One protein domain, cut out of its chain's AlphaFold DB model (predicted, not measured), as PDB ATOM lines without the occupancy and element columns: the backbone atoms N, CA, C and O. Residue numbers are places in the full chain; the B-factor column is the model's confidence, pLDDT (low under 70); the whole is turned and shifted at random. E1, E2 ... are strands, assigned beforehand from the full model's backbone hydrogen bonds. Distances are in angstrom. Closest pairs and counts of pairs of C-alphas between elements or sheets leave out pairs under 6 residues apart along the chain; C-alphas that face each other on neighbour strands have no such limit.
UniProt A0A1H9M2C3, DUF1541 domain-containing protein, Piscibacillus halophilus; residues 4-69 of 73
ATOM      1  N   GLU A   4     243.701 191.857 128.690       95.25
ATOM      2  CA  GLU A   4     244.386 192.605 129.750       95.25
ATOM      3  C   GLU A   4     244.256 194.133 129.624       95.25
ATOM      4  O   GLU A   4     244.632 194.864 130.540       95.25
ATOM      5  N   GLU A   5     243.748 194.640 128.498       96.06
ATOM      6  CA  GLU A   5     243.480 196.069 128.290       96.06
ATOM      7  C   GLU A   5     242.066 196.476 128.727       96.06
ATOM      8  O   GLU A   5     241.732 197.666 128.691       96.06
ATOM      9  N   LEU A   6     241.231 195.511 129.119       95.88
ATOM     10  CA  LEU A   6     239.848 195.729 129.525       95.88
ATOM     11  C   LEU A   6     239.742 195.922 131.039       95.88
ATOM     12  O   LEU A   6     240.420 195.261 131.824       95.88
ATOM     13  N   VAL A   7     238.871 196.839 131.454       96.44
ATOM     14  CA  VAL A   7     238.663 197.162 132.869       96.44
ATOM     15  C   VAL A   7     237.617 196.228 133.471       96.44
ATOM     16  O   VAL A   7     236.512 196.124 132.947       96.44
ATOM     17  N   ASP A   8     237.962 195.584 134.590       94.88
ATOM     18  CA  ASP A   8     237.068 194.746 135.405       94.88
ATOM     19  C   ASP A   8     236.350 193.613 134.639       94.88
ATOM     20  O   ASP A   8     235.282 193.145 135.043       94.88
ATOM     21  N   VAL A   9     236.947 193.126 133.546       94.62
ATOM     22  CA  VAL A   9     236.438 191.983 132.779       94.62
ATOM     23  C   VAL A   9     237.067 190.686 133.287       94.62
ATOM     24  O   VAL A   9     238.278 190.589 133.453       94.62
ATOM     25  N   THR A  10     236.234 189.670 133.519       92.62
ATOM     26  CA  THR A  10     236.674 188.318 133.915       92.62
ATOM     27  C   THR A  10     236.235 187.223 132.944       92.62
ATOM     28  O   THR A  10     236.710 186.094 133.043       92.62
ATOM     29  N   ALA A  11     235.321 187.535 132.022       92.06
ATOM     30  CA  ALA A  11     234.867 186.615 130.988       92.06
ATOM     31  C   ALA A  11     235.852 186.607 129.809       92.06
ATOM     32  O   ALA A  11     236.240 187.670 129.325       92.06
ATOM     33  N   ASP A  12     236.233 185.415 129.354       90.94
ATOM     34  CA  ASP A  12     237.138 185.213 128.221       90.94
ATOM     35  C   ASP A  12     236.727 183.953 127.423       90.94
ATOM     36  O   ASP A  12     236.731 182.852 127.993       90.94
ATOM     37  N   PRO A  13     236.338 184.079 126.136       94.25
ATOM     38  CA  PRO A  13     236.193 185.333 125.388       94.25
ATOM     39  C   PRO A  13     234.935 186.125 125.788       94.25
ATOM     40  O   PRO A  13     234.013 185.589 126.403       94.25
ATOM     41  N   LEU A  14     234.887 187.405 125.410       96.88
ATOM     42  CA  LEU A  14     233.666 188.214 125.470       96.88
ATOM     43  C   LEU A  14     232.760 187.947 124.265       96.88
ATOM     44  O   LEU A  14     233.257 187.758 123.153       96.88
ATOM     45  N   ASP A  15     231.448 187.997 124.490       96.88
ATOM     46  CA  ASP A  15     230.437 187.869 123.439       96.88
ATOM     47  C   ASP A  15     230.401 189.101 122.516       96.88
ATOM     48  O   ASP A  15     230.609 190.241 122.952       96.88
ATOM     49  N   ASP A  16     230.054 188.874 121.250       98.12
ATOM     50  CA  ASP A  16     229.749 189.929 120.281       98.12
ATOM     51  C   ASP A  16     228.649 190.858 120.834       98.12
ATOM     52  O   ASP A  16     227.618 190.420 121.351       98.12
ATOM     53  N   GLY A  17     228.855 192.168 120.713       98.12
ATOM     54  CA  GLY A  17     227.948 193.200 121.214       98.12
ATOM     55  C   GLY A  17     228.140 193.586 122.684       98.12
ATOM     56  O   GLY A  17     227.486 194.528 123.133       98.12
ATOM     57  N   ALA A  18     229.026 192.924 123.437       97.69
ATOM     58  CA  ALA A  18     229.362 193.347 124.797       97.69
ATOM     59  C   ALA A  18     229.977 194.758 124.807       97.69
ATOM     60  O   ALA A  18     230.791 195.096 123.948       97.69
ATOM     61  N   GLU A  19     229.615 195.582 125.792       97.50
ATOM     62  CA  GLU A  19     230.242 196.888 126.017       97.50
ATOM     63  C   GLU A  19     231.368 196.772 127.049       97.50
ATOM     64  O   GLU A  19     231.194 196.168 128.108       97.50
ATOM     65  N   VAL A  20     232.520 197.375 126.753       96.88
ATOM     66  CA  VAL A  20     233.711 197.348 127.608       96.88
ATOM     67  C   VAL A  20     234.336 198.727 127.754       96.88
ATOM     68  O   VAL A  20     234.316 199.541 126.832       96.88
ATOM     69  N   LEU A  21     234.939 198.968 128.915       97.06
ATOM     70  CA  LEU A  21     235.797 200.121 129.172       97.06
ATOM     71  C   LEU A  21     237.265 199.711 129.005       97.06
ATOM     72  O   LEU A  21     237.659 198.615 129.407       97.06
ATOM     73  N   THR A  22     238.089 200.609 128.467       95.19
ATOM     74  CA  THR A  22     239.544 200.427 128.399       95.19
ATOM     75  C   THR A  22     240.300 201.670 128.864       95.19
ATOM     76  O   THR A  22     239.885 202.805 128.628       95.19
ATOM     77  N   HIS A  23     241.457 201.446 129.490       94.31
ATOM     78  CA  HIS A  23     242.461 202.486 129.745       94.31
ATOM     79  C   HIS A  23     243.623 202.431 128.736       94.31
ATOM     80  O   HIS A  23     244.660 203.064 128.941       94.31
ATOM     81  N   ALA A  24     243.492 201.663 127.647       94.69
ATOM     82  CA  ALA A  24     244.489 201.639 126.588       94.69
ATOM     83  C   ALA A  24     244.631 203.024 125.936       94.69
ATOM     84  O   ALA A  24     243.665 203.759 125.729       94.69
ATOM     85  N   GLN A  25     245.870 203.381 125.595       95.12
ATOM     86  CA  GLN A  25     246.223 204.705 125.067       95.12
ATOM     87  C   GLN A  25     246.938 204.611 123.715       95.12
ATOM     88  O   GLN A  25     247.852 205.383 123.434       95.12
ATOM     89  N   HIS A  26     246.543 203.656 122.867       94.38
ATOM     90  CA  HIS A  26     247.201 203.430 121.570       94.38
ATOM     91  C   HIS A  26     247.053 204.629 120.632       94.38
ATOM     92  O   HIS A  26     247.943 204.925 119.839       94.38
ATOM     93  N   MET A  27     245.926 205.336 120.739       91.75
ATOM     94  CA  MET A  27     245.630 206.540 119.973       91.75
ATOM     95  C   MET A  27     244.921 207.573 120.848       91.75
ATOM     96  O   MET A  27     244.255 207.247 121.835       91.75
ATOM     97  N   LYS A  28     245.045 208.848 120.468       93.62
ATOM     98  CA  LYS A  28     244.367 209.952 121.154       93.62
ATOM     99  C   LYS A  28     242.853 209.706 121.177       93.62
ATOM    100  O   LYS A  28     242.248 209.529 120.127       93.62
ATOM    101  N   GLY A  29     242.261 209.781 122.368       91.88
ATOM    102  CA  GLY A  29     240.817 209.622 122.576       91.88
ATOM    103  C   GLY A  29     240.366 208.206 122.932       91.88
ATOM    104  O   GLY A  29     239.179 208.016 123.145       91.88
ATOM    105  N   MET A  30     241.286 207.238 123.017       94.31
ATOM    106  CA  MET A  30     240.959 205.861 123.404       94.31
ATOM    107  C   MET A  30     240.785 205.679 124.920       94.31
ATOM    108  O   MET A  30     239.962 204.884 125.354       94.31
ATOM    109  N   ASN A  31     241.537 206.430 125.729       93.94
ATOM    110  CA  ASN A  31     241.474 206.318 127.184       93.94
ATOM    111  C   ASN A  31     240.070 206.653 127.709       93.94
ATOM    112  O   ASN A  31     239.554 207.730 127.408       93.94
ATOM    113  N   ASP A  32     239.515 205.764 128.533       94.88
ATOM    114  CA  ASP A  32     238.190 205.875 129.157       94.88
ATOM    115  C   ASP A  32     237.011 205.870 128.166       94.88
ATOM    116  O   ASP A  32     235.888 206.237 128.523       94.88
ATOM    117  N   ALA A  33     237.241 205.451 126.920       93.69
ATOM    118  CA  ALA A  33     236.171 205.243 125.954       93.69
ATOM    119  C   ALA A  33     235.459 203.901 126.202       93.69
ATOM    120  O   ALA A  33     236.082 202.903 126.576       93.69
ATOM    121  N   ILE A  34     234.144 203.885 125.971       95.56
ATOM    122  CA  ILE A  34     233.345 202.657 125.926       95.56
ATOM    123  C   ILE A  34     233.390 202.118 124.496       95.56
ATOM    124  O   ILE A  34     233.141 202.860 123.542       95.56
ATOM    125  N   HIS A  35     233.701 200.833 124.360       95.19
ATOM    126  CA  HIS A  35     233.781 200.121 123.091       95.19
ATOM    127  C   HIS A  35     232.771 198.976 123.063       95.19
ATOM    128  O   HIS A  35     232.572 198.303 124.070       95.19
ATOM    129  N   THR A  36     232.173 198.727 121.902       97.81
ATOM    130  CA  THR A  36     231.369 197.527 121.650       97.81
ATOM    131  C   THR A  36     232.259 196.471 121.003       97.81
ATOM    132  O   THR A  36     232.988 196.780 120.061       97.81
ATOM    133  N   ILE A  37     232.233 195.242 121.516       97.69
ATOM    134  CA  ILE A  37     232.975 194.115 120.946       97.69
ATOM    135  C   ILE A  37     232.317 193.704 119.630       97.69
ATOM    136  O   ILE A  37     231.174 193.258 119.625       97.69
ATOM    137  N   ASP A  38     233.039 193.837 118.517       98.31
ATOM    138  CA  ASP A  38     232.578 193.308 117.230       98.31
ATOM    139  C   ASP A  38     232.669 191.775 117.210       98.31
ATOM    140  O   ASP A  38     231.714 191.114 116.814       98.31
ATOM    141  N   TYR A  39     233.814 191.224 117.636       97.62
ATOM    142  CA  TYR A  39     234.041 189.792 117.841       97.62
ATOM    143  C   TYR A  39     235.277 189.535 118.716       97.62
ATOM    144  O   TYR A  39     236.155 190.394 118.837       97.62
ATOM    145  N   SER A  40     235.378 188.324 119.272       97.19
ATOM    146  CA  SER A  40     236.547 187.850 120.028       97.19
ATOM    147  C   SER A  40     237.188 186.633 119.356       97.19
ATOM    148  O   SER A  40     236.494 185.704 118.945       97.19
ATOM    149  N   ILE A  41     238.522 186.599 119.277       96.44
ATOM    150  CA  ILE A  41     239.275 185.461 118.731       96.44
ATOM    151  C   ILE A  41     240.478 185.120 119.624       96.44
ATOM    152  O   ILE A  41     241.263 186.014 119.945       96.44
ATOM    153  N   PRO A  42     240.674 183.843 120.011       96.62
ATOM    154  CA  PRO A  42     241.908 183.424 120.662       96.62
ATOM    155  C   PRO A  42     243.034 183.383 119.625       96.62
ATOM    156  O   PRO A  42     243.021 182.557 118.713       96.62
ATOM    157  N   THR A  43     244.010 184.277 119.755       96.94
ATOM    158  CA  THR A  43     245.171 184.342 118.861       96.94
ATOM    159  C   THR A  43     246.417 184.826 119.600       96.94
ATOM    160  O   THR A  43     246.336 185.321 120.725       96.94
ATOM    161  N   THR A  44     247.575 184.688 118.963       98.00
ATOM    162  CA  THR A  44     248.808 185.331 119.418       98.00
ATOM    163  C   THR A  44     248.869 186.731 118.829       98.00
ATOM    164  O   THR A  44     248.780 186.904 117.615       98.00
ATOM    165  N   VAL A  45     249.066 187.725 119.689       98.44
ATOM    166  CA  VAL A  45     249.349 189.093 119.261       98.44
ATOM    167  C   VAL A  45     250.799 189.459 119.537       98.44
ATOM    168  O   VAL A  45     251.420 188.968 120.484       98.44
ATOM    169  N   TYR A  46     251.321 190.376 118.731       98.25
ATOM    170  CA  TYR A  46     252.689 190.856 118.837       98.25
ATOM    171  C   TYR A  46     252.726 192.369 118.997       98.25
ATOM    172  O   TYR A  46     251.888 193.106 118.474       98.25
ATOM    173  N   MET A  47     253.742 192.819 119.725       98.25
ATOM    174  CA  MET A  47     254.130 194.216 119.809       98.25
ATOM    175  C   MET A  47     255.416 194.396 119.005       98.25
ATOM    176  O   MET A  47     256.363 193.632 119.197       98.25
ATOM    177  N   VAL A  48     255.446 195.373 118.098       97.75
ATOM    178  CA  VAL A  48     256.520 195.498 117.099       97.75
ATOM    179  C   VAL A  48     257.089 196.912 117.015       97.75
ATOM    180  O   VAL A  48     256.389 197.899 117.242       97.75
ATOM    181  N   ASP A  49     258.361 196.997 116.633       98.06
ATOM    182  CA  ASP A  49     259.020 198.235 116.223       98.06
ATOM    183  C   ASP A  49     259.124 198.255 114.692       98.06
ATOM    184  O   ASP A  49     259.509 197.254 114.085       98.06
ATOM    185  N   PHE A  50     258.819 199.387 114.053       96.19
ATOM    186  CA  PHE A  50     258.966 199.548 112.603       96.19
ATOM    187  C   PHE A  50     259.298 200.988 112.198       96.19
ATOM    188  O   PHE A  50     259.159 201.934 112.974       96.19
ATOM    189  N   GLU A  51     259.756 201.160 110.959       97.44
ATOM    190  CA  GLU A  51     260.054 202.464 110.368       97.44
ATOM    191  C   GLU A  51     259.090 202.738 109.210       97.44
ATOM    192  O   GLU A  51     258.901 201.906 108.324       97.44
ATOM    193  N   LEU A  52     258.452 203.905 109.234       96.25
ATOM    194  CA  LEU A  52     257.580 204.362 108.157       96.25
ATOM    195  C   LEU A  52     258.408 204.848 106.952       96.25
ATOM    196  O   LEU A  52     259.543 205.289 107.130       96.25
ATOM    197  N   PRO A  53     257.837 204.901 105.729       96.75
ATOM    198  CA  PRO A  53     258.554 205.376 104.536       96.75
ATOM    199  C   PRO A  53     259.126 206.799 104.641       96.75
ATOM    200  O   PRO A  53     260.008 207.173 103.873       96.75
ATOM    201  N   ASN A  54     258.621 207.609 105.577       97.06
ATOM    202  CA  ASN A  54     259.114 208.957 105.866       97.06
ATOM    203  C   ASN A  54     260.255 208.994 106.907       97.06
ATOM    204  O   ASN A  54     260.636 210.080 107.339       97.06
ATOM    205  N   GLY A  55     260.774 207.837 107.330       97.25
ATOM    206  CA  GLY A  55     261.851 207.701 108.313       97.25
ATOM    207  C   GLY A  55     261.409 207.806 109.777       97.25
ATOM    208  O   GLY A  55     262.252 207.783 110.676       97.25
ATOM    209  N   LEU A  56     260.106 207.944 110.057       97.81
ATOM    210  CA  LEU A  56     259.613 207.958 111.433       97.81
ATOM    211  C   LEU A  56     259.653 206.542 112.012       97.81
ATOM    212  O   LEU A  56     259.027 205.627 111.481       97.81
ATOM    213  N   LYS A  57     260.344 206.387 113.142       97.88
ATOM    214  CA  LYS A  57     260.354 205.143 113.915       97.88
ATOM    215  C   LYS A  57     259.145 205.089 114.838       97.88
ATOM    216  O   LYS A  57     258.938 205.999 115.640       97.88
ATOM    217  N   VAL A  58     258.386 204.010 114.732       97.12
ATOM    218  CA  VAL A  58     257.289 203.659 115.630       97.12
ATOM    219  C   VAL A  58     257.779 202.508 116.493       97.12
ATOM    220  O   VAL A  58     258.199 201.481 115.967       97.12
ATOM    221  N   THR A  59     257.768 202.693 117.810       97.69
ATOM    222  CA  THR A  59     258.215 201.673 118.761       97.69
ATOM    223  C   THR A  59     257.055 201.161 119.596       97.69
ATOM    224  O   THR A  59     256.116 201.906 119.888       97.69
ATOM    225  N   ASN A  60     257.134 199.895 119.999       97.25
ATOM    226  CA  ASN A  60     256.150 199.208 120.823       97.25
ATOM    227  C   ASN A  60     254.717 199.337 120.274       97.25
ATOM    228  O   ASN A  60     253.769 199.544 121.035       97.25
ATOM    229  N   HIS A  61     254.553 199.249 118.951       97.06
ATOM    230  CA  HIS A  61     253.239 199.310 118.325       97.06
ATOM    231  C   HIS A  61     252.407 198.099 118.735       97.06
ATOM    232  O   HIS A  61     252.848 196.959 118.595       97.06
ATOM    233  N   LYS A  62     251.199 198.371 119.226       97.44
ATOM    234  CA  LYS A  62     250.217 197.391 119.671       97.44
ATOM    235  C   LYS A  62     248.962 197.509 118.814       97.44
ATOM    236  O   LYS A  62     248.413 198.604 118.698       97.44
ATOM    237  N   TRP A  63     248.453 196.440 118.227       97.94
ATOM    238  CA  TRP A  63     248.971 195.069 118.151       97.94
ATOM    239  C   TRP A  63     248.929 194.642 116.690       97.94
ATOM    240  O   TRP A  63     248.199 195.246 115.910       97.94
ATOM    241  N   VAL A  64     249.668 193.594 116.353       98.06
ATOM    242  CA  VAL A  64     249.502 192.878 115.084       98.06
ATOM    243  C   VAL A  64     249.289 191.391 115.354       98.06
ATOM    244  O   VAL A  64     249.780 190.879 116.367       98.06
ATOM    245  N   VAL A  65     248.564 190.710 114.471       98.12
ATOM    246  CA  VAL A  65     248.417 189.240 114.483       98.12
ATOM    247  C   VAL A  65     249.381 188.579 113.492       98.12
ATOM    248  O   VAL A  65     249.963 189.254 112.644       98.12
ATOM    249  N   GLU A  66     249.584 187.261 113.596       97.19
ATOM    250  CA  GLU A  66     250.509 186.528 112.709       97.19
ATOM    251  C   GLU A  66     250.124 186.695 111.230       97.19
ATOM    252  O   GLU A  66     251.000 186.864 110.391       97.19
ATOM    253  N   GLU A  67     248.827 186.708 110.907       97.19
ATOM    254  CA  GLU A  67     248.320 186.859 109.538       97.19
ATOM    255  C   GLU A  67     248.628 188.230 108.910       97.19
ATOM    256  O   GLU A  67     248.561 188.372 107.689       97.19
ATOM    257  N   GLU A  68     248.968 189.234 109.723       97.44
ATOM    258  CA  GLU A  68     249.385 190.568 109.271       97.44
ATOM    259  C   GLU A  68     250.905 190.676 109.071       97.44
ATOM    260  O   GLU A  68     251.405 191.714 108.628       97.44
ATOM    261  N   LEU A  69     251.654 189.618 109.398       96.75
ATOM    262  CA  LEU A  69     253.104 189.559 109.291       96.75
ATOM    263  C   LEU A  69     253.529 188.578 108.197       96.75
ATOM    264  O   LEU A  69     253.000 187.480 108.053       96.75
TER     265      LEU A  69
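This is residues 4 to 69 of the 73 residues of the protein "DUF1541 domain-containing protein" of Piscibacillus halophilus (UniProt A0A1H9M2C3). There is little regular structure: a hairpin of two strands, E3 and E4, makes one end, and a very short hairpin, E1 and E2, lies among loops toward the other. The printed part has 66 residues with four named strands, E1 to E4 in order, holding 22 residues, and no named helix: all strand, two antiparallel sheets. It is loose, radius of gyration of the C-alphas 14.1 A, spanning 40 by 27 by 17 A.

Look first at E3, residues 45 to 51, and E4, residues 57 to 65, a hairpin, antiparallel at 150 degrees; N 46 and O 64 are within hydrogen-bond range, 2.9 A. E4 bends by 72 degrees at residue 60. E1, residues 19 to 21, and E2, residues 34 to 36, form a hairpin, antiparallel at 145 degrees, with N 20 and O 35 at 2.8 A, within hydrogen-bond range. Both are apart from E3 and E4.

Find C-alpha 45 at (249.349, 189.093, 119.261); from there E3 runs 19.3 A. E4, 19.9 A, ends at C-alpha 65, (248.417, 189.240, 114.483). E1 measures 7.2 A, E2 7.0 A.

The farthest C-alphas, of Ala 11 and Asn 54, are 41.5 A apart. The link E1 to E2 is long, 12 residues. The printed part has no cut; no printed residue is under pLDDT 70.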